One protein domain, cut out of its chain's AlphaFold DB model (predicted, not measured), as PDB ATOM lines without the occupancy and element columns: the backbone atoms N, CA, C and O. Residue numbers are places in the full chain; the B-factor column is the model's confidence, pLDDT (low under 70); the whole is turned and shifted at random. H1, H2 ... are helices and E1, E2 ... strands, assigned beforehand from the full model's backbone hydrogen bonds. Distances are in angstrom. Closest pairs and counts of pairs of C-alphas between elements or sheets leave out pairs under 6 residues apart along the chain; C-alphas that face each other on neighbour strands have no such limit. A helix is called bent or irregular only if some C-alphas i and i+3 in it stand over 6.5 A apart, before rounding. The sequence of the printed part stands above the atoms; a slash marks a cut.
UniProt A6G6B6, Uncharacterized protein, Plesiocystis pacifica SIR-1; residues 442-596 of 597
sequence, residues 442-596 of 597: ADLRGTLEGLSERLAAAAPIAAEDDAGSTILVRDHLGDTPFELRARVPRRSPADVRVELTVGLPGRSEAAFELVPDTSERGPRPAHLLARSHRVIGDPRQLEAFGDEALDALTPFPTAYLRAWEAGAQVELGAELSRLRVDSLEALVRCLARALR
ATOM      1  N   ALA A 442     121.719 157.325 137.403       85.06
ATOM      2  CA  ALA A 442     121.436 156.213 138.304       85.06
ATOM      3  C   ALA A 442     122.349 156.236 139.541       85.06
ATOM      4  O   ALA A 442     121.837 156.097 140.649       85.06
ATOM      5  N   ASP A 443     123.645 156.513 139.378       86.69
ATOM      6  CA  ASP A 443     124.602 156.602 140.493       86.69
ATOM      7  C   ASP A 443     124.219 157.738 141.458       86.69
ATOM      8  O   ASP A 443     124.199 157.578 142.683       86.69
ATOM      9  N   LEU A 444     123.856 158.900 140.897       88.50
ATOM     10  CA  LEU A 444     123.376 160.048 141.669       88.50
ATOM     11  C   LEU A 444     122.078 159.724 142.396       88.50
ATOM     12  O   LEU A 444     121.931 160.075 143.565       88.50
ATOM     13  N   ARG A 445     121.140 159.052 141.723       90.56
ATOM     14  CA  ARG A 445     119.882 158.639 142.338       90.56
ATOM     15  C   ARG A 445     120.127 157.686 143.505       90.56
ATOM     16  O   ARG A 445     119.641 157.978 144.590       90.56
ATOM     17  N   GLY A 446     120.935 156.641 143.320       91.12
ATOM     18  CA  GLY A 446     121.273 155.692 144.387       91.12
ATOM     19  C   GLY A 446     121.949 156.369 145.581       91.12
ATOM     20  O   GLY A 446     121.575 156.138 146.730       91.12
ATOM     21  N   THR A 447     122.866 157.305 145.321       91.94
ATOM     22  CA  THR A 447     123.517 158.091 146.382       91.94
ATOM     23  C   THR A 447     122.515 158.961 147.154       91.94
ATOM     24  O   THR A 447     122.580 159.057 148.380       91.94
ATOM     25  N   LEU A 448     121.567 159.602 146.463       92.38
ATOM     26  CA  LEU A 448     120.544 160.448 147.090       92.38
ATOM     27  C   LEU A 448     119.475 159.638 147.833       92.38
ATOM     28  O   LEU A 448     118.980 160.089 148.866       92.38
ATOM     29  N   GLU A 449     119.128 158.451 147.338       93.06
ATOM     30  CA  GLU A 449     118.236 157.504 148.016       93.06
ATOM     31  C   GLU A 449     118.870 157.011 149.321       93.06
ATOM     32  O   GLU A 449     118.255 157.152 150.378       93.06
ATOM     33  N   GLY A 450     120.133 156.567 149.278       92.12
ATOM     34  CA  GLY A 450     120.872 156.155 150.475       92.12
ATOM     35  C   GLY A 450     121.040 157.287 151.494       92.12
ATOM     36  O   GLY A 450     120.893 157.074 152.697       92.12
ATOM     37  N   LEU A 451     121.271 158.523 151.032       94.12
ATOM     38  CA  LEU A 451     121.301 159.693 151.916       94.12
ATOM     39  C   LEU A 451     119.941 159.940 152.580       94.12
ATOM     40  O   LEU A 451     119.887 160.227 153.776       94.12
ATOM     41  N   SER A 452     118.854 159.835 151.811       93.44
ATOM     42  CA  SER A 452     117.496 160.044 152.323       93.44
ATOM     43  C   SER A 452     117.153 159.007 153.390       93.44
ATOM     44  O   SER A 452     116.631 159.368 154.442       93.44
ATOM     45  N   GLU A 453     117.524 157.743 153.178       93.81
ATOM     46  CA  GLU A 453     117.336 156.670 154.159       93.81
ATOM     47  C   GLU A 453     118.081 156.956 155.471       93.81
ATOM     48  O   GLU A 453     117.484 156.923 156.548       93.81
ATOM     49  N   ARG A 454     119.363 157.331 155.395       93.31
ATOM     50  CA  ARG A 454     120.178 157.600 156.590       93.31
ATOM     51  C   ARG A 454     119.781 158.850 157.362       93.31
ATOM     52  O   ARG A 454     119.895 158.890 158.589       93.31
ATOM     53  N   LEU A 455     119.311 159.878 156.659       92.94
ATOM     54  CA  LEU A 455     118.786 161.092 157.282       92.94
ATOM     55  C   LEU A 455     117.324 160.949 157.727       92.94
ATOM     56  O   LEU A 455     116.803 161.882 158.335       92.94
ATOM     57  N   ALA A 456     116.678 159.804 157.458       92.12
ATOM     58  CA  ALA A 456     115.239 159.598 157.630       92.12
ATOM     59  C   ALA A 456     114.397 160.688 156.933       92.12
ATOM     60  O   ALA A 456     113.388 161.149 157.468       92.12
ATOM     61  N   ALA A 457     114.846 161.108 155.750       92.56
ATOM     62  CA  ALA A 457     114.251 162.156 154.937       92.56
ATOM     63  C   ALA A 457     113.309 161.597 153.858       92.56
ATOM     64  O   ALA A 457     113.332 160.409 153.523       92.56
ATOM     65  N   ALA A 458     112.485 162.470 153.281       90.69
ATOM     66  CA  ALA A 458     111.628 162.148 152.149       90.69
ATOM     67  C   ALA A 458     112.427 161.594 150.956       90.69
ATOM     68  O   ALA A 458     113.521 162.065 150.644       90.69
ATOM     69  N   ALA A 459     111.839 160.617 150.261       88.81
ATOM     70  CA  ALA A 459     112.457 159.998 149.095       88.81
ATOM     71  C   ALA A 459     112.762 161.033 147.987       88.81
ATOM     72  O   ALA A 459     111.975 161.971 147.799       88.81
ATOM     73  N   PRO A 460     113.852 160.856 147.216       92.94
ATOM     74  CA  PRO A 460     114.214 161.780 146.150       92.94
ATOM     75  C   PRO A 460     113.126 161.893 145.078       92.94
ATOM     76  O   PRO A 460     112.588 160.900 144.589       92.94
ATOM     77  N   ILE A 461     112.833 163.124 144.666       91.50
ATOM     78  CA  ILE A 461     111.895 163.428 143.587       91.50
ATOM     79  C   ILE A 461     112.706 163.710 142.325       91.50
ATOM     80  O   ILE A 461     113.450 164.689 142.266       91.50
ATOM     81  N   ALA A 462     112.549 162.867 141.306       89.19
ATOM     82  CA  ALA A 462     113.123 163.095 139.984       89.19
ATOM     83  C   ALA A 462     112.110 163.812 139.079       89.19
ATOM     84  O   ALA A 462     110.956 163.395 138.963       89.19
ATOM     85  N   ALA A 463     112.549 164.880 138.422       86.94
ATOM     86  CA  ALA A 463     111.802 165.588 137.393       86.94
ATOM     87  C   ALA A 463     112.663 165.698 136.135       86.94
ATOM     88  O   ALA A 463     113.827 166.091 136.207       86.94
ATOM     89  N   GLU A 464     112.085 165.370 134.985       87.25
ATOM     90  CA  GLU A 464     112.763 165.443 133.695       87.25
ATOM     91  C   GLU A 464     112.191 166.609 132.881       87.25
ATOM     92  O   GLU A 464     110.972 166.763 132.772       87.25
ATOM     93  N   ASP A 465     113.067 167.441 132.323       82.38
ATOM     94  CA  ASP A 465     112.704 168.541 131.434       82.38
ATOM     95  C   ASP A 465     113.490 168.480 130.111       82.38
ATOM     96  O   ASP A 465     114.273 167.561 129.845       82.38
ATOM     97  N   ASP A 466     113.264 169.453 129.227       77.75
ATOM     98  CA  ASP A 466     113.973 169.525 127.944       77.75
ATOM     99  C   ASP A 466     115.490 169.757 128.105       77.75
ATOM    100  O   ASP A 466     116.255 169.467 127.179       77.75
ATOM    101  N   ALA A 467     115.946 170.249 129.264       75.94
ATOM    102  CA  ALA A 467     117.340 170.568 129.560       75.94
ATOM    103  C   ALA A 467     118.102 169.416 130.252       75.94
ATOM    104  O   ALA A 467     119.322 169.306 130.082       75.94
ATOM    105  N   GLY A 468     117.422 168.534 130.985       86.38
ATOM    106  CA  GLY A 468     118.053 167.453 131.737       86.38
ATOM    107  C   GLY A 468     117.138 166.760 132.747       86.38
ATOM    108  O   GLY A 468     115.938 167.010 132.812       86.38
ATOM    109  N   SER A 469     117.740 165.896 133.563       88.88
ATOM    110  CA  SER A 469     117.107 165.338 134.761       88.88
ATOM    111  C   SER A 469     117.499 166.177 135.979       88.88
ATOM    112  O   SER A 469     118.657 166.576 136.130       88.88
ATOM    113  N   THR A 470     116.536 166.489 136.842       90.88
ATOM    114  CA  THR A 470     116.766 167.104 138.151       90.88
ATOM    115  C   THR A 470     116.280 166.153 139.233       90.88
ATOM    116  O   THR A 470     115.105 165.798 139.251       90.88
ATOM    117  N   ILE A 471     117.159 165.795 140.166       93.06
ATOM    118  CA  ILE A 471     116.819 165.002 141.349       93.06
ATOM    119  C   ILE A 471     116.866 165.925 142.566       93.06
ATOM    120  O   ILE A 471     117.843 166.650 142.765       93.06
ATOM    121  N   LEU A 472     115.793 165.928 143.351       93.94
ATOM    122  CA  LEU A 472     115.603 166.809 144.497       93.94
ATOM    123  C   LEU A 472     115.311 165.996 145.758       93.94
ATOM    124  O   LEU A 472     114.361 165.216 145.781       93.94
ATOM    125  N   VAL A 473     116.069 166.244 146.820       94.88
ATOM    126  CA  VAL A 473     115.763 165.793 148.182       94.88
ATOM    127  C   VAL A 473     115.532 167.030 149.029       94.88
ATOM    128  O   VAL A 473     116.364 167.934 149.038       94.88
ATOM    129  N   ARG A 474     114.401 167.100 149.725       94.69
ATOM    130  CA  ARG A 474     114.077 168.236 150.587       94.69
ATOM    131  C   ARG A 474     113.401 167.750 151.851       94.69
ATOM    132  O   ARG A 474     112.343 167.133 151.768       94.69
ATOM    133  N   ASP A 475     113.982 168.085 152.995       95.94
ATOM    134  CA  ASP A 475     113.413 167.754 154.298       95.94
ATOM    135  C   ASP A 475     113.978 168.653 155.411       95.94
ATOM    136  O   ASP A 475     114.500 169.735 155.139       95.94
ATOM    137  N   HIS A 476     113.843 168.235 156.667       94.06
ATOM    138  CA  HIS A 476     114.382 168.897 157.843       94.06
ATOM    139  C   HIS A 476     115.277 167.940 158.626       94.06
ATOM    140  O   HIS A 476     114.932 166.785 158.862       94.06
ATOM    141  N   LEU A 477     116.417 168.448 159.085       91.81
ATOM    142  CA  LEU A 477     117.264 167.770 160.051       91.81
ATOM    143  C   LEU A 477     117.050 168.433 161.417       91.81
ATOM    144  O   LEU A 477     117.642 169.471 161.722       91.81
ATOM    145  N   GLY A 478     116.158 167.862 162.230       89.75
ATOM    146  CA  GLY A 478     115.586 168.545 163.398       89.75
ATOM    147  C   GLY A 478     114.795 169.781 162.962       89.75
ATOM    148  O   GLY A 478     113.900 169.653 162.136       89.75
ATOM    149  N   ASP A 479     115.154 170.969 163.455       90.12
ATOM    150  CA  ASP A 479     114.488 172.230 163.073       90.12
ATOM    151  C   ASP A 479     115.138 172.933 161.864       90.12
ATOM    152  O   ASP A 479     114.692 173.999 161.440       90.12
ATOM    153  N   THR A 480     116.201 172.354 161.296       94.50
ATOM    154  CA  THR A 480     116.972 172.978 160.214       94.50
ATOM    155  C   THR A 480     116.525 172.403 158.864       94.50
ATOM    156  O   THR A 480     116.787 171.224 158.612       94.50
ATOM    157  N   PRO A 481     115.868 173.178 157.979       95.88
ATOM    158  CA  PRO A 481     115.505 172.689 156.651       95.88
ATOM    159  C   PRO A 481     116.762 172.418 155.819       95.88
ATOM    160  O   PRO A 481     117.756 173.126 155.956       95.88
ATOM    161  N   PHE A 482     116.723 171.436 154.926       96.44
ATOM    162  CA  PHE A 482     117.758 171.241 153.919       96.44
ATOM    163  C   PHE A 482     117.151 170.856 152.568       96.44
ATOM    164  O   PHE A 482     116.070 170.271 152.477       96.44
ATOM    165  N   GLU A 483     117.861 171.207 151.505       96.19
ATOM    166  CA  GLU A 483     117.510 170.918 150.122       96.19
ATOM    167  C   GLU A 483     118.777 170.511 149.371       96.19
ATOM    168  O   GLU A 483     119.741 171.269 149.314       96.19
ATOM    169  N   LEU A 484     118.783 169.317 148.789       95.00
ATOM    170  CA  LEU A 484     119.854 168.822 147.938       95.00
ATOM    171  C   LEU A 484     119.311 168.641 146.526       95.00
ATOM    172  O   LEU A 484     118.349 167.906 146.301       95.00
ATOM    173  N   ARG A 485     119.933 169.322 145.568       93.75
ATOM    174  CA  ARG A 485     119.515 169.353 144.172       93.75
ATOM    175  C   ARG A 485     120.657 168.907 143.273       93.75
ATOM    176  O   ARG A 485     121.669 169.592 143.166       93.75
ATOM    177  N   ALA A 486     120.462 167.803 142.565       92.62
ATOM    178  CA  ALA A 486     121.353 167.351 141.504       92.62
ATOM    179  C   ALA A 486     120.725 167.653 140.139       92.62
ATOM    180  O   ALA A 486     119.566 167.319 139.900       92.62
ATOM    181  N   ARG A 487     121.471 168.294 139.236       90.12
ATOM    182  CA  ARG A 487     121.072 168.519 137.840       90.12
ATOM    183  C   ARG A 487     122.015 167.762 136.918       90.12
ATOM    184  O   ARG A 487     123.221 167.991 136.963       90.12
ATOM    185  N   VAL A 488     121.449 166.916 136.064       87.88
ATOM    186  CA  VAL A 488     122.154 166.092 135.078       87.88
ATOM    187  C   VAL A 488     121.748 166.557 133.672       87.88
ATOM    188  O   VAL A 488     120.642 166.247 133.218       87.88
ATOM    189  N   PRO A 489     122.585 167.343 132.971       83.94
ATOM    190  CA  PRO A 489     122.240 167.884 131.657       83.94
ATOM    191  C   PRO A 489     122.204 166.796 130.578       83.94
ATOM    192  O   PRO A 489     123.146 166.017 130.443       83.94
ATOM    193  N   ARG A 490     121.181 166.805 129.712       76.38
ATOM    194  CA  ARG A 490     121.040 165.805 128.627       76.38
ATOM    195  C   ARG A 490     122.183 165.825 127.604       76.38
ATOM    196  O   ARG A 490     122.467 164.810 126.978       76.38
ATOM    197  N   ARG A 491     122.800 166.990 127.370       73.62
ATOM    198  CA  ARG A 491     123.808 167.188 126.307       73.62
ATOM    199  C   ARG A 491     125.258 167.077 126.777       73.62
ATOM    200  O   ARG A 491     126.137 166.967 125.930       73.62
ATOM    201  N   SER A 492     125.509 167.148 128.083       74.31
ATOM    202  CA  SER A 492     126.865 167.218 128.634       74.31
ATOM    203  C   SER A 492     126.887 166.615 130.042       74.31
ATOM    204  O   SER A 492     126.636 167.321 131.018       74.31
ATOM    205  N   PRO A 493     127.182 165.308 130.167       67.44
ATOM    206  CA  PRO A 493     127.335 164.651 131.466       67.44
ATOM    207  C   PRO A 493     128.447 165.279 132.319       67.44
ATOM    208  O   PRO A 493     128.391 165.233 133.538       67.44
ATOM    209  N   ALA A 494     129.437 165.926 131.698       68.06
ATOM    210  CA  ALA A 494     130.504 166.632 132.408       68.06
ATOM    211  C   ALA A 494     130.025 167.888 133.166       68.06
ATOM    212  O   ALA A 494     130.750 168.386 134.021       68.06
ATOM    213  N   ASP A 495     128.817 168.386 132.877       79.94
ATOM    214  CA  ASP A 495     128.233 169.582 133.497       79.94
ATOM    215  C   ASP A 495     127.233 169.242 134.621       79.94
ATOM    216  O   ASP A 495     126.364 170.058 134.952       79.94
ATOM    217  N   VAL A 496     127.319 168.037 135.198       85.56
ATOM    218  CA  VAL A 496     126.536 167.673 136.386       85.56
ATOM    219  C   VAL A 496     126.831 168.660 137.511       85.56
ATOM    220  O   VAL A 496     127.985 168.936 137.835       85.56
ATOM    221  N   ARG A 497     125.770 169.177 138.136       89.00
ATOM    222  CA  ARG A 497     125.877 170.073 139.291       89.00
ATOM    223  C   ARG A 497     125.087 169.529 140.458       89.00
ATOM    224  O   ARG A 497     123.908 169.216 140.304       89.00
ATOM    225  N   VAL A 498     125.730 169.471 141.616       92.38
ATOM    226  CA  VAL A 498     125.100 169.094 142.879       92.38
ATOM    227  C   VAL A 498     125.196 170.276 143.831       92.38
ATOM    228  O   VAL A 498     126.284 170.767 144.134       92.38
ATOM    229  N   GLU A 499     124.035 170.746 144.260       95.81
ATOM    230  CA  GLU A 499     123.863 171.929 145.089       95.81
ATOM    231  C   GLU A 499     123.143 171.536 146.378       95.81
ATOM    232  O   GLU A 499     122.030 171.014 146.339       95.81
ATOM    233  N   LEU A 500     123.783 171.781 147.515       96.75
ATOM    234  CA  LEU A 500     123.241 171.558 148.848       96.75
ATOM    235  C   LEU A 500     122.915 172.905 149.490       96.75
ATOM    236  O   LEU A 500     123.774 173.771 149.582       96.75
ATOM    237  N   THR A 501     121.702 173.064 149.993       96.94
ATOM    238  CA  THR A 501     121.282 174.194 150.820       96.94
ATOM    239  C   THR A 501     120.859 173.668 152.184       96.94
ATOM    240  O   THR A 501     120.070 172.732 152.266       96.94
ATOM    241  N   VAL A 502     121.362 174.265 153.261       96.19
ATOM    242  CA  VAL A 502     120.991 173.948 154.646       96.19
ATOM    243  C   VAL A 502     120.588 175.249 155.336       96.19
ATOM    244  O   VAL A 502     121.280 176.252 155.216       96.19
ATOM    245  N   GLY A 503     119.463 175.261 156.041       94.75
ATOM    246  CA  GLY A 503     118.878 176.456 156.640       94.75
ATOM    247  C   GLY A 503     118.180 177.373 155.627       94.75
ATOM    248  O   GLY A 503     117.693 176.945 154.581       94.75
ATOM    249  N   LEU A 504     118.092 178.653 155.973       91.94
ATOM    250  CA  LEU A 504     117.437 179.700 155.196       91.94
ATOM    251  C   LEU A 504     118.496 180.666 154.643       91.94
ATOM    252  O   LEU A 504     118.871 181.615 155.335       91.94
ATOM    253  N   PRO A 505     118.993 180.456 153.408       87.44
ATOM    254  CA  PRO A 505     119.925 181.394 152.795       87.44
ATOM    255  C   PRO A 505     119.285 182.787 152.685       87.44
ATOM    256  O   PRO A 505     118.134 182.946 152.260       87.44
ATOM    257  N   GLY A 506     120.029 183.805 153.116       78.62
ATOM    258  CA  GLY A 506     119.564 185.188 153.143       78.62
ATOM    259  C   GLY A 506     119.473 185.809 151.747       78.62
ATOM    260  O   GLY A 506     120.108 185.365 150.796       78.62
ATOM    261  N   ARG A 507     118.694 186.893 151.619       79.75
ATOM    262  CA  ARG A 507     118.702 187.750 150.410       79.75
ATOM    263  C   ARG A 507     119.843 188.776 150.408       79.75
ATOM    264  O   ARG A 507     120.017 189.477 149.414       79.75
ATOM    265  N   SER A 508     120.550 188.914 151.529       84.06
ATOM    266  CA  SER A 508     121.731 189.766 151.679       84.06
ATOM    267  C   SER A 508     122.982 189.084 151.123       84.06
ATOM    268  O   SER A 508     122.966 187.891 150.811       84.06
ATOM    269  N   GLU A 509     124.080 189.835 151.039       87.12
ATOM    270  CA  GLU A 509     125.404 189.252 150.805       87.12
ATOM    271  C   GLU A 509     125.716 188.184 151.868       87.12
ATOM    272  O   GLU A 509     125.233 188.262 153.005       87.12
ATOM    273  N   ALA A 510     126.468 187.159 151.461       92.06
ATOM    274  CA  ALA A 510     126.924 186.106 152.357       92.06
ATOM    275  C   ALA A 510     127.861 186.701 153.422       92.06
ATOM    276  O   ALA A 510     128.662 187.588 153.126       92.06
ATOM    277  N   ALA A 511     127.771 186.206 154.656       92.38
ATOM    278  CA  ALA A 511     128.672 186.597 155.741       92.38
ATOM    279  C   ALA A 511     130.125 186.237 155.391       92.38
ATOM    280  O   ALA A 511     131.050 187.029 155.602       92.38
ATOM    281  N   PHE A 512     130.302 185.061 154.788       94.25
ATOM    282  CA  PHE A 512     131.526 184.676 154.109       94.25
ATOM    283  C   PHE A 512     131.249 183.679 152.978       94.25
ATOM    284  O   PHE A 512     130.220 182.999 152.932       94.25
ATOM    285  N   GLU A 513     132.214 183.575 152.075       94.88
ATOM    286  CA  GLU A 513     132.263 182.605 150.995       94.88
ATOM    287  C   GLU A 513     133.604 181.869 151.045       94.88
ATOM    288  O   GLU A 513     134.653 182.493 151.227       94.88
ATOM    289  N   LEU A 514     133.583 180.551 150.850       93.31
ATOM    290  CA  LEU A 514     134.774 179.769 150.540       93.31
ATOM    291  C   LEU A 514     134.777 179.466 149.051       93.31
ATOM    292  O   LEU A 514     133.926 178.736 148.543       93.31
ATOM    293  N   VAL A 515     135.764 180.030 148.366       91.81
ATOM    294  CA  VAL A 515     135.923 179.919 146.919       91.81
ATOM    295  C   VAL A 515     137.133 179.049 146.622       91.81
ATOM    296  O   VAL A 515     138.176 179.289 147.234       91.81
ATOM    297  N   PRO A 516     137.062 178.098 145.677       86.75
ATOM    298  CA  PRO A 516     138.235 177.349 145.248       86.75
ATOM    299  C   PRO A 516     139.414 178.271 144.866       86.75
ATOM    300  O   PRO A 516     139.215 179.348 144.293       86.75
ATOM    301  N   ASP A 517     140.654 177.854 145.159       77.94
ATOM    302  CA  ASP A 517     141.928 178.581 144.942       77.94
ATOM    303  C   ASP A 517     142.312 178.640 143.447       77.94
ATOM    304  O   ASP A 517     143.463 178.471 143.054       77.94
ATOM    305  N   THR A 518     141.317 178.852 142.586       63.50
ATOM    306  CA  THR A 518     141.452 179.314 141.200       63.50
ATOM    307  C   THR A 518     141.377 180.841 141.115       63.50
ATOM    308  O   THR A 518     141.727 181.417 140.087       63.50
ATOM    309  N   SER A 519     140.940 181.512 142.188       57.00
ATOM    310  CA  SER A 519     140.840 182.971 142.270       57.00
ATOM    311  C   SER A 519     141.953 183.565 143.145       57.00
ATOM    312  O   SER A 519     142.289 183.024 144.190       57.00
ATOM    313  N   GLU A 520     142.525 184.713 142.761       64.94
ATOM    314  CA  GLU A 520     143.493 185.454 143.600       64.94
ATOM    315  C   GLU A 520     142.815 186.278 144.718       64.94
ATOM    316  O   GLU A 520     143.447 187.121 145.357       64.94
ATOM    317  N   ARG A 521     141.508 186.088 144.952       69.94
ATOM    318  CA  ARG A 521     140.718 186.913 145.876       69.94
ATOM    319  C   ARG A 521     140.622 186.269 147.255       69.94
ATOM    320  O   ARG A 521     140.186 185.133 147.375       69.94
ATOM    321  N   GLY A 522     140.957 187.046 148.286       78.88
ATOM    322  CA  GLY A 522     140.716 186.695 149.687       78.88
ATOM    323  C   GLY A 522     141.893 186.024 150.416       78.88
ATOM    324  O   GLY A 522     142.773 185.421 149.779       78.88
ATOM    325  N   PRO A 523     141.962 186.150 151.758       84.88
ATOM    326  CA  PRO A 523     142.921 185.418 152.577       84.88
ATOM    327  C   PRO A 523     142.618 183.915 152.581       84.88
ATOM    328  O   PRO A 523     141.506 183.474 152.296       84.88
ATOM    329  N   ARG A 524     143.627 183.110 152.916       85.56
ATOM    330  CA  ARG A 524     143.428 181.677 153.140       85.56
ATOM    331  C   ARG A 524     142.846 181.446 154.540       85.56
ATOM    332  O   ARG A 524     143.290 182.126 155.466       85.56
ATOM    333  N   PRO A 525     141.888 180.517 154.701       85.31
ATOM    334  CA  PRO A 525     141.355 180.163 156.013       85.31
ATOM    335  C   PRO A 525     142.447 179.543 156.893       85.31
ATOM    336  O   PRO A 525     143.378 178.929 156.381       85.31
ATOM    337  N   ALA A 526     142.330 179.642 158.215       81.75
ATOM    338  CA  ALA A 526     143.224 178.955 159.153       81.75
ATOM    339  C   ALA A 526     142.821 177.475 159.355       81.75
ATOM    340  O   ALA A 526     142.774 176.988 160.475       81.75
ATOM    341  N   HIS A 527     142.517 176.767 158.261       84.31
ATOM    342  CA  HIS A 527     141.964 175.405 158.245       84.31
ATOM    343  C   HIS A 527     142.667 174.529 157.189       84.31
ATOM    344  O   HIS A 527     143.344 175.050 156.302       84.31
ATOM    345  N   LEU A 528     142.470 173.202 157.196       76.00
ATOM    346  CA  LEU A 528     142.991 172.298 156.150       76.00
ATOM    347  C   LEU A 528     142.539 172.689 154.729       76.00
ATOM    348  O   LEU A 528     143.280 172.491 153.760       76.00
ATOM    349  N   LEU A 529     141.373 173.333 154.615       83.50
ATOM    350  CA  LEU A 529     140.841 173.882 153.363       83.50
ATOM    351  C   LEU A 529     141.673 175.043 152.795       83.50
ATOM    352  O   LEU A 529     141.488 175.394 151.635       83.50
ATOM    353  N   ALA A 530     142.642 175.596 153.534       78.06
ATOM    354  CA  ALA A 530     143.552 176.644 153.054       78.06
ATOM    355  C   ALA A 530     144.326 176.276 151.784       78.06
ATOM    356  O   ALA A 530     144.865 177.145 151.097       78.06
ATOM    357  N   ARG A 531     144.434 174.972 151.508       73.69
ATOM    358  CA  ARG A 531     145.126 174.423 150.339       73.69
ATOM    359  C   ARG A 531     144.294 174.496 149.063       73.69
ATOM    360  O   ARG A 531     144.876 174.497 147.982       73.69
ATOM    361  N   SER A 532     142.971 174.507 149.199       80.00
ATOM    362  CA  SER A 532     142.021 174.435 148.089       80.00
ATOM    363  C   SER A 532     141.068 175.618 148.028       80.00
ATOM    364  O   SER A 532     140.483 175.810 146.974       80.00
ATOM    365  N   HIS A 533     140.931 176.419 149.089       89.31
ATOM    366  CA  HIS A 533     139.955 177.503 149.171       89.31
ATOM    367  C   HIS A 533     140.556 178.815 149.687       89.31
ATOM    368  O   HIS A 533     141.555 178.848 150.413       89.31
ATOM    369  N   ARG A 534     139.883 179.911 149.344       90.00
ATOM    370  CA  ARG A 534     140.070 181.254 149.895       90.00
ATOM    371  C   ARG A 534     138.771 181.770 150.480       90.00
ATOM    372  O   ARG A 534     137.695 181.405 150.018       90.00
ATOM    373  N   VAL A 535     138.899 182.639 151.476       92.44
ATOM    374  CA  VAL A 535     137.775 183.274 152.164       92.44
ATOM    375  C   VAL A 535     137.488 184.626 151.528       92.44
ATOM    376  O   VAL A 535     138.383 185.463 151.432       92.44
ATOM    377  N   ILE A 536     136.244 184.874 151.141       91.38
ATOM    378  CA  ILE A 536     135.744 186.203 150.776       91.38
ATOM    379  C   ILE A 536     134.695 186.600 151.818       91.38
ATOM    380  O   ILE A 536     133.844 185.789 152.147       91.38
ATOM    381  N   GLY A 537     134.752 187.820 152.355       89.25
ATOM    382  CA  GLY A 537     133.870 188.263 153.447       89.25
ATOM    383  C   GLY A 537     134.602 188.373 154.784       89.25
ATOM    384  O   GLY A 537     135.799 188.670 154.796       89.25
ATOM    385  N   ASP A 538     133.891 188.180 155.899       88.88
ATOM    386  CA  ASP A 538     134.449 188.319 157.251       88.88
ATOM    387  C   ASP A 538     135.086 186.998 157.741       88.88
ATOM    388  O   ASP A 538     134.367 186.033 158.007       88.88
ATOM    389  N   PRO A 539     136.419 186.926 157.927       85.88
ATOM    390  CA  PRO A 539     137.084 185.719 158.419       85.88
ATOM    391  C   PRO A 539     136.632 185.298 159.821       85.88
ATOM    392  O   PRO A 539     136.700 184.119 160.148       85.88
ATOM    393  N   ARG A 540     136.149 186.231 160.651       87.06
ATOM    394  CA  ARG A 540     135.668 185.904 162.003       87.06
ATOM    395  C   ARG A 540     134.385 185.085 161.968       87.06
ATOM    396  O   ARG A 540     134.162 184.262 162.845       87.06
ATOM    397  N   GLN A 541     133.560 185.301 160.946       89.62
ATOM    398  CA  GLN A 541     132.348 184.517 160.727       89.62
ATOM    399  C   GLN A 541     132.693 183.090 160.294       89.62
ATOM    400  O   GLN A 541     132.019 182.153 160.702       89.62
ATOM    401  N   LEU A 542     133.785 182.904 159.541       91.06
ATOM    402  CA  LEU A 542     134.301 181.568 159.240       91.06
ATOM    403  C   LEU A 542     134.798 180.853 160.505       91.06
ATOM    404  O   LEU A 542     134.523 179.673 160.675       91.06
ATOM    405  N   GLU A 543     135.518 181.554 161.387       87.19
ATOM    406  CA  GLU A 543     135.970 180.984 162.666       87.19
ATOM    407  C   GLU A 543     134.783 180.580 163.556       87.19
ATOM    408  O   GLU A 543     134.823 179.528 164.189       87.19
ATOM    409  N   ALA A 544     133.710 181.379 163.566       87.19
ATOM    410  CA  ALA A 544     132.477 181.060 164.284       87.19
ATOM    411  C   ALA A 544     131.711 179.873 163.673       87.19
ATOM    412  O   ALA A 544     131.066 179.133 164.405       87.19
ATOM    413  N   PHE A 545     131.821 179.658 162.358       90.25
ATOM    414  CA  PHE A 545     131.157 178.559 161.646       90.25
ATOM    415  C   PHE A 545     131.653 177.163 162.066       90.25
ATOM    416  O   PHE A 545     130.954 176.171 161.870       90.25
ATOM    417  N   GLY A 546     132.850 177.080 162.656       89.12
ATOM    418  CA  GLY A 546     133.391 175.865 163.261       89.12
ATOM    419  C   GLY A 546     134.102 174.914 162.290       89.12
ATOM    420  O   GLY A 546     133.720 174.737 161.132       89.12
ATOM    421  N   ASP A 547     135.144 174.250 162.799       88.69
ATOM    422  CA  ASP A 547     136.021 173.378 162.006       88.69
ATOM    423  C   ASP A 547     135.313 172.109 161.506       88.69
ATOM    424  O   ASP A 547     135.601 171.644 160.409       88.69
ATOM    425  N   GLU A 548     134.322 171.575 162.231       89.00
ATOM    426  CA  GLU A 548     133.637 170.331 161.834       89.00
ATOM    427  C   GLU A 548     132.926 170.438 160.472       89.00
ATOM    428  O   GLU A 548     132.893 169.476 159.698       89.00
ATOM    429  N   ALA A 549     132.352 171.604 160.159       89.62
ATOM    430  CA  ALA A 549     131.724 171.857 158.863       89.62
ATOM    431  C   ALA A 549     132.763 172.014 157.744       89.62
ATOM    432  O   ALA A 549     132.527 171.593 156.609       89.62
ATOM    433  N   LEU A 550     133.929 172.574 158.066       91.31
ATOM    434  CA  LEU A 550     135.041 172.720 157.133       91.31
ATOM    435  C   LEU A 550     135.732 171.378 156.858       91.31
ATOM    436  O   LEU A 550     136.095 171.094 155.716       91.31
ATOM    437  N   ASP A 551     135.864 170.522 157.867       88.44
ATOM    438  CA  ASP A 551     136.379 169.163 157.723       88.44
ATOM    439  C   ASP A 551     135.487 168.329 156.801       88.44
ATOM    440  O   ASP A 551     135.996 167.672 155.886       88.44
ATOM    441  N   ALA A 552     134.162 168.439 156.953       92.06
ATOM    442  CA  ALA A 552     133.194 167.755 156.096       92.06
ATOM    443  C   ALA A 552     133.229 168.215 154.622       92.06
ATOM    444  O   ALA A 552     132.785 167.482 153.739       92.06
ATOM    445  N   LEU A 553     133.796 169.393 154.331       91.44
ATOM    446  CA  LEU A 553     134.026 169.889 152.967       91.44
ATOM    447  C   LEU A 553     135.330 169.377 152.337       91.44
ATOM    448  O   LEU A 553     135.481 169.432 151.118       91.44
ATOM    449  N   THR A 554     136.265 168.836 153.121       88.38
ATOM    450  CA  THR A 554     137.572 168.343 152.637       88.38
ATOM    451  C   THR A 554     137.487 167.308 151.501       88.38
ATOM    452  O   THR A 554     138.344 167.340 150.608       88.38
ATOM    453  N   PRO A 555     136.486 166.401 151.457       88.12
ATOM    454  CA  PRO A 555     136.301 165.495 150.326       88.12
ATOM    455  C   PRO A 555     136.028 166.208 148.994       88.12
ATOM    456  O   PRO A 555     136.335 165.623 147.955       88.12
ATOM    457  N   PHE A 556     135.528 167.449 149.018       90.25
ATOM    458  CA  PHE A 556     135.085 168.228 147.859       90.25
ATOM    459  C   PHE A 556     136.000 169.450 147.627       90.25
ATOM    460  O   PHE A 556     135.648 170.583 147.952       90.25
ATOM    461  N   PRO A 557     137.206 169.271 147.055       85.25
ATOM    462  CA  PRO A 557     138.210 170.335 146.961       85.25
ATOM    463  C   PRO A 557     137.838 171.466 145.992       85.25
ATOM    464  O   PRO A 557     138.485 172.510 146.010       85.25
ATOM    465  N   THR A 558     136.834 171.251 145.140       88.00
ATOM    466  CA  THR A 558     136.317 172.247 144.188       88.00
ATOM    467  C   THR A 558     134.970 172.823 144.618       88.00
ATOM    468  O   THR A 558     134.340 173.533 143.832       88.00
ATOM    469  N   ALA A 559     134.530 172.532 145.847       92.31
ATOM    470  CA  ALA A 559     133.271 173.035 146.352       92.31
ATOM    471  C   ALA A 559     133.305 174.554 146.542       92.31
ATOM    472  O   ALA A 559     134.319 175.156 146.878       92.31
ATOM    473  N   TYR A 560     132.166 175.191 146.336       93.94
ATOM    474  CA  TYR A 560     131.970 176.602 146.607       93.94
ATOM    475  C   TYR A 560     130.914 176.731 147.701       93.94
ATOM    476  O   TYR A 560     129.763 176.346 147.494       93.94
ATOM    477  N   LEU A 561     131.310 177.235 148.872       95.75
ATOM    478  CA  LEU A 561     130.418 177.445 150.017       95.75
ATOM    479  C   LEU A 561     130.090 178.933 150.142       95.75
ATOM    480  O   LEU A 561     130.985 179.773 150.153       95.75
ATOM    481  N   ARG A 562     128.812 179.244 150.342       96.38
ATOM    482  CA  ARG A 562     128.318 180.540 150.817       96.38
ATOM    483  C   ARG A 562     127.585 180.338 152.128       96.38
ATOM    484  O   ARG A 562     126.732 179.457 152.210       96.38
ATOM    485  N   ALA A 563     127.892 181.154 153.126       95.81
ATOM    486  CA  ALA A 563     127.259 181.080 154.434       95.81
ATOM    487  C   ALA A 563     126.627 182.421 154.824       95.81
ATOM    488  O   ALA A 563     127.190 183.492 154.601       95.81
ATOM    489  N   TRP A 564     125.448 182.344 155.425       95.25
ATOM    490  CA  TRP A 564     124.687 183.420 156.053       95.25
ATOM    491  C   TRP A 564     124.438 183.045 157.516       95.25
ATOM    492  O   TRP A 564     124.588 181.887 157.890       95.25
ATOM    493  N   GLU A 565     123.967 183.993 158.324       90.81
ATOM    494  CA  GLU A 565     123.663 183.735 159.743       90.81
ATOM    495  C   GLU A 565     122.661 182.587 159.960       90.81
ATOM    496  O   GLU A 565     122.748 181.880 160.952       90.81
ATOM    497  N   ALA A 566     121.713 182.384 159.039       91.19
ATOM    498  CA  ALA A 566     120.651 181.385 159.183       91.19
ATOM    499  C   ALA A 566     120.690 180.272 158.123       91.19
ATOM    500  O   ALA A 566     119.756 179.472 158.046       91.19
ATOM    501  N   GLY A 567     121.721 180.220 157.273       95.62
ATOM    502  CA  GLY A 567     121.778 179.244 156.188       95.62
ATOM    503  C   GLY A 567     123.140 179.128 155.521       95.62
ATOM    504  O   GLY A 567     123.957 180.037 155.579       95.62
ATOM    505  N   ALA A 568     123.367 178.017 154.839       96.69
ATOM    506  CA  ALA A 568     124.563 177.731 154.068       96.69
ATOM    507  C   ALA A 568     124.178 177.076 152.739       96.69
ATOM    508  O   ALA A 568     123.223 176.305 152.661       96.69
ATOM    509  N   GLN A 569     124.930 177.379 151.689       97.31
ATOM    510  CA  GLN A 569     124.752 176.822 150.356       97.31
ATOM    511  C   GLN A 569     126.103 176.352 149.826       97.31
ATOM    512  O   GLN A 569     127.051 177.132 149.779       97.31
ATOM    513  N   VAL A 570     126.182 175.094 149.406       96.50
ATOM    514  CA  VAL A 570     127.380 174.454 148.869       96.50
ATOM    515  C   VAL A 570     127.102 173.967 147.451       96.50
ATOM    516  O   VAL A 570     126.232 173.130 147.238       96.50
ATOM    517  N   GLU A 571     127.869 174.444 146.477       94.81
ATOM    518  CA  GLU A 571     127.969 173.832 145.148       94.81
ATOM    519  C   GLU A 571     129.182 172.895 145.169       94.81
ATOM    520  O   GLU A 571     130.298 173.369 145.342       94.81
ATOM    521  N   LEU A 572     129.000 171.574 145.042       90.19
ATOM    522  CA  LEU A 572     130.073 170.583 145.290       90.19
ATOM    523  C   LEU A 572     131.204 170.578 144.242       90.19
ATOM    524  O   LEU A 572     132.206 169.886 144.419       90.19
ATOM    525  N   GLY A 573     131.072 171.375 143.182       86.12
ATOM    526  CA  GLY A 573     132.078 171.522 142.134       86.12
ATOM    527  C   GLY A 573     132.060 170.392 141.103       86.12
ATOM    528  O   GLY A 573     131.074 169.671 140.958       86.12
ATOM    529  N   ALA A 574     133.152 170.279 140.345       78.75
ATOM    530  CA  ALA A 574     133.274 169.350 139.216       78.75
ATOM    531  C   ALA A 574     133.836 167.971 139.614       78.75
ATOM    532  O   ALA A 574     133.665 166.994 138.889       78.75
ATOM    533  N   GLU A 575     134.514 167.870 140.762       80.50
ATOM    534  CA  GLU A 575     135.122 166.619 141.234       80.50
ATOM    535  C   GLU A 575     134.127 165.778 142.050       80.50
ATOM    536  O   GLU A 575     134.241 165.638 143.268       80.50
ATOM    537  N   LEU A 576     133.139 165.199 141.363       82.06
ATOM    538  CA  LEU A 576     132.076 164.395 141.983       82.06
ATOM    539  C   LEU A 576     132.430 162.910 142.165       82.06
ATOM    540  O   LEU A 576     131.623 162.160 142.705       82.06
ATOM    541  N   SER A 577     133.640 162.469 141.806       74.25
ATOM    542  CA  SER A 577     134.092 161.077 142.007       74.25
ATOM    543  C   SER A 577     134.149 160.647 143.482       74.25
ATOM    544  O   SER A 577     134.278 159.467 143.793       74.25
ATOM    545  N   ARG A 578     134.053 161.606 144.409       74.31
ATOM    546  CA  ARG A 578     134.024 161.387 145.864       74.31
ATOM    547  C   ARG A 578     132.639 161.558 146.481       74.31
ATOM    548  O   ARG A 578     132.519 161.564 147.708       74.31
ATOM    549  N   LEU A 579     131.609 161.723 145.655       84.69
ATOM    550  CA  LEU A 579     130.231 161.837 146.101       84.69
ATOM    551  C   LEU A 579     129.765 160.479 146.646       84.69
ATOM    552  O   LEU A 579     129.365 159.598 145.898       84.69
ATOM    553  N   ARG A 580     129.871 160.311 147.964       90.44
ATOM    554  CA  ARG A 580     129.421 159.126 148.705       90.44
ATOM    555  C   ARG A 580     128.356 159.527 149.713       90.44
ATOM    556  O   ARG A 580     128.364 160.665 150.193       90.44
ATOM    557  N   VAL A 581     127.494 158.575 150.066       92.50
ATOM    558  CA  VAL A 581     126.426 158.767 151.059       92.50
ATOM    559  C   VAL A 581     127.000 159.281 152.383       92.50
ATOM    560  O   VAL A 581     126.520 160.293 152.885       92.50
ATOM    561  N   ASP A 582     128.083 158.673 152.886       90.06
ATOM    562  CA  ASP A 582     128.725 159.070 154.152       90.06
ATOM    563  C   ASP A 582     129.208 160.528 154.135       90.06
ATOM    564  O   ASP A 582     128.964 161.290 155.071       90.06
ATOM    565  N   SER A 583     129.884 160.931 153.053       91.31
ATOM    566  CA  SER A 583     130.449 162.277 152.909       91.31
ATOM    567  C   SER A 583     129.354 163.341 152.849       91.31
ATOM    568  O   SER A 583     129.485 164.401 153.460       91.31
ATOM    569  N   LEU A 584     128.269 163.064 152.117       93.50
ATOM    570  CA  LEU A 584     127.114 163.958 152.039       93.50
ATOM    571  C   LEU A 584     126.371 164.037 153.371       93.50
ATOM    572  O   LEU A 584     126.008 165.131 153.796       93.50
ATOM    573  N   GLU A 585     126.170 162.905 154.043       94.50
ATOM    574  CA  GLU A 585     125.515 162.859 155.347       94.50
ATOM    575  C   GLU A 585     126.289 163.685 156.379       94.50
ATOM    576  O   GLU A 585     125.710 164.545 157.051       94.50
ATOM    577  N   ALA A 586     127.605 163.467 156.465       93.19
ATOM    578  CA  ALA A 586     128.486 164.228 157.340       93.19
ATOM    579  C   ALA A 586     128.405 165.729 157.032       93.19
ATOM    580  O   ALA A 586     128.221 166.529 157.948       93.19
ATOM    581  N   LEU A 587     128.450 166.109 155.750       95.44
ATOM    582  CA  LEU A 587     128.340 167.503 155.327       95.44
ATOM    583  C   LEU A 587     127.008 168.136 155.752       95.44
ATOM    584  O   LEU A 587     127.016 169.195 156.377       95.44
ATOM    585  N   VAL A 588     125.870 167.484 155.491       96.06
ATOM    586  CA  VAL A 588     124.544 167.992 155.886       96.06
ATOM    587  C   VAL A 588     124.449 168.148 157.406       96.06
ATOM    588  O   VAL A 588     124.026 169.197 157.895       96.06
ATOM    589  N   ARG A 589     124.879 167.136 158.174       95.62
ATOM    590  CA  ARG A 589     124.818 167.164 159.645       95.62
ATOM    591  C   ARG A 589     125.753 168.204 160.255       95.62
ATOM    592  O   ARG A 589     125.382 168.816 161.255       95.62
ATOM    593  N   CYS A 590     126.959 168.383 159.721       95.81
ATOM    594  CA  CYS A 590     127.895 169.390 160.218       95.81
ATOM    595  C   CYS A 590     127.410 170.806 159.896       95.81
ATOM    596  O   CYS A 590     127.388 171.640 160.794       95.81
ATOM    597  N   LEU A 591     126.927 171.060 158.673       95.50
ATOM    598  CA  LEU A 591     126.355 172.362 158.309       95.50
ATOM    599  C   LEU A 591     125.122 172.699 159.155       95.50
ATOM    600  O   LEU A 591     124.985 173.821 159.629       95.50
ATOM    601  N   ALA A 592     124.235 171.731 159.397       94.50
ATOM    602  CA  ALA A 592     123.051 171.963 160.222       94.50
ATOM    603  C   ALA A 592     123.393 172.258 161.690       94.50
ATOM    604  O   ALA A 592     122.646 172.983 162.343       94.50
ATOM    605  N   ARG A 593     124.494 171.696 162.210       93.12
ATOM    606  CA  ARG A 593     125.002 171.985 163.560       93.12
ATOM    607  C   ARG A 593     125.658 173.361 163.631       93.12
ATOM    608  O   ARG A 593     125.276 174.140 164.492       93.12
ATOM    609  N   ALA A 594     126.521 173.685 162.670       92.38
ATOM    610  CA  ALA A 594     127.184 174.986 162.562       92.38
ATOM    611  C   ALA A 594     126.208 176.174 162.481       92.38
ATOM    612  O   ALA A 594     126.563 177.282 162.848       92.38
ATOM    613  N   LEU A 595     124.982 175.956 161.994       91.31
ATOM    614  CA  LEU A 595     123.940 176.986 161.907       91.31
ATOM    615  C   LEU A 595     123.064 177.115 163.168       91.31
ATOM    616  O   LEU A 595     122.149 177.939 163.186       91.31
ATOM    617  N   ARG A 596     123.252 176.258 164.178       86.69
ATOM    618  CA  ARG A 596     122.505 176.307 165.451       86.69
ATOM    619  C   ARG A 596     123.292 176.961 166.578       86.69
ATOM    620  O   ARG A 596     122.661 177.476 167.502       86.69
TER     621      ARG A 596
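Overview. This is residues 442 to 596 of the 597 residues of an uncharacterized protein of Plesiocystis pacifica SIR-1 (UniProt A6G6B6). A twisted wall of eight strands has helices H1, H5 and H3 over one face, making two layers, and H4 packs on H5. The printed part has 155 residues, with five named helices and eight named strands in the order H1 E1 E2 E3 E4 E5 H2 E6 H3 H4 E7 E8 H5. The sheet runs E1 E2 E3 E4 E8 E7 E5 E6, antiparallel throughout, and the class is mixed, helices and strands. The whole is compact, with a radius of gyration of the C-alphas of 15.1 A and spans of 40 by 35 by 29 A.

Along the chain. Find C-alpha 442 at (121.436, 156.213, 138.304); from there H1 runs 19.8 A to residue 455. Next come E1, residues 461 to 464, E2, 468 to 477 and 28.3 A long, E3, 480 to 489 and 29.5 A, and E4, 497 to 503 and 19.8 A. E5 is residues 512 to 516, H2 528 to 531, E6 533 to 537, H3 539 to 545, H4 547 to 553, E7 560 to 564 and E8 567 to 571. H5 runs 19.9 A from residue 581 to C-alpha 594 at (127.184, 174.986, 162.562). H2 is irregular, but only just: C-alphas 528 and 531 are 6.55 A apart.

Arrangement. Start at edge strand E1: E1 to E4 form a meander, each strand the antiparallel neighbour of the one before, with N 463 and O 470 at 2.8 A, N 473 and O 484 at 2.9 A, and N 485 and O 499 at 2.8 A. Look next at N 500 and O 570, 2.8 A, between E4 and E8, and at N 562 and O 569, 2.8 A, in the hairpin E7 and E8. Between the antiparallel neighbours E7 and E5, N 514 and O 561 are within hydrogen-bond range at 2.8 A, and between E5 and its antiparallel neighbour, edge strand E6, so are N 513 and O 536, at 2.8 A. E6, H3 H4 and E7 are a split strand-helix-strand unit, two strands running the same way with E5 between them, and its crossover is left-handed. H1 is along E2 at 7 degrees on the local plane, at a height over the sheet of 9.7 A. H5, at 9.6 A, is over E3 and E4; the C-alphas of Thr 480 and Ala 592 are the closest of E3 and H5, 6.2 A. H3 is over E5, across it at 88 degrees on the local plane. H1 and H5 touch at a steep tilt of 47 degrees, through residues 581 to 585 of H5 alone, closest at the C-alphas of Leu 451 and Val 581, 5.3 A. H4 touches H5, closest at the C-alphas of Ala 549 and Cys 590, 4.8 A, and H2, at those of Leu 550 and Leu 529, 7.0 A. Every O i to N i+4 pair is within hydrogen-bond range in H1, H3, H4 and H5; H2 is too short for one.

Size, cuts and confidence. The C-alphas farthest apart are those of Asp 466 and Ala 526, 43.8 A. The printed part has no cut, and the one long link is E5 to H2, 11 residues. Mean pLDDT of the printed part is 88.4; look for values under 70 at residues 493 to 494 and 518 to 521.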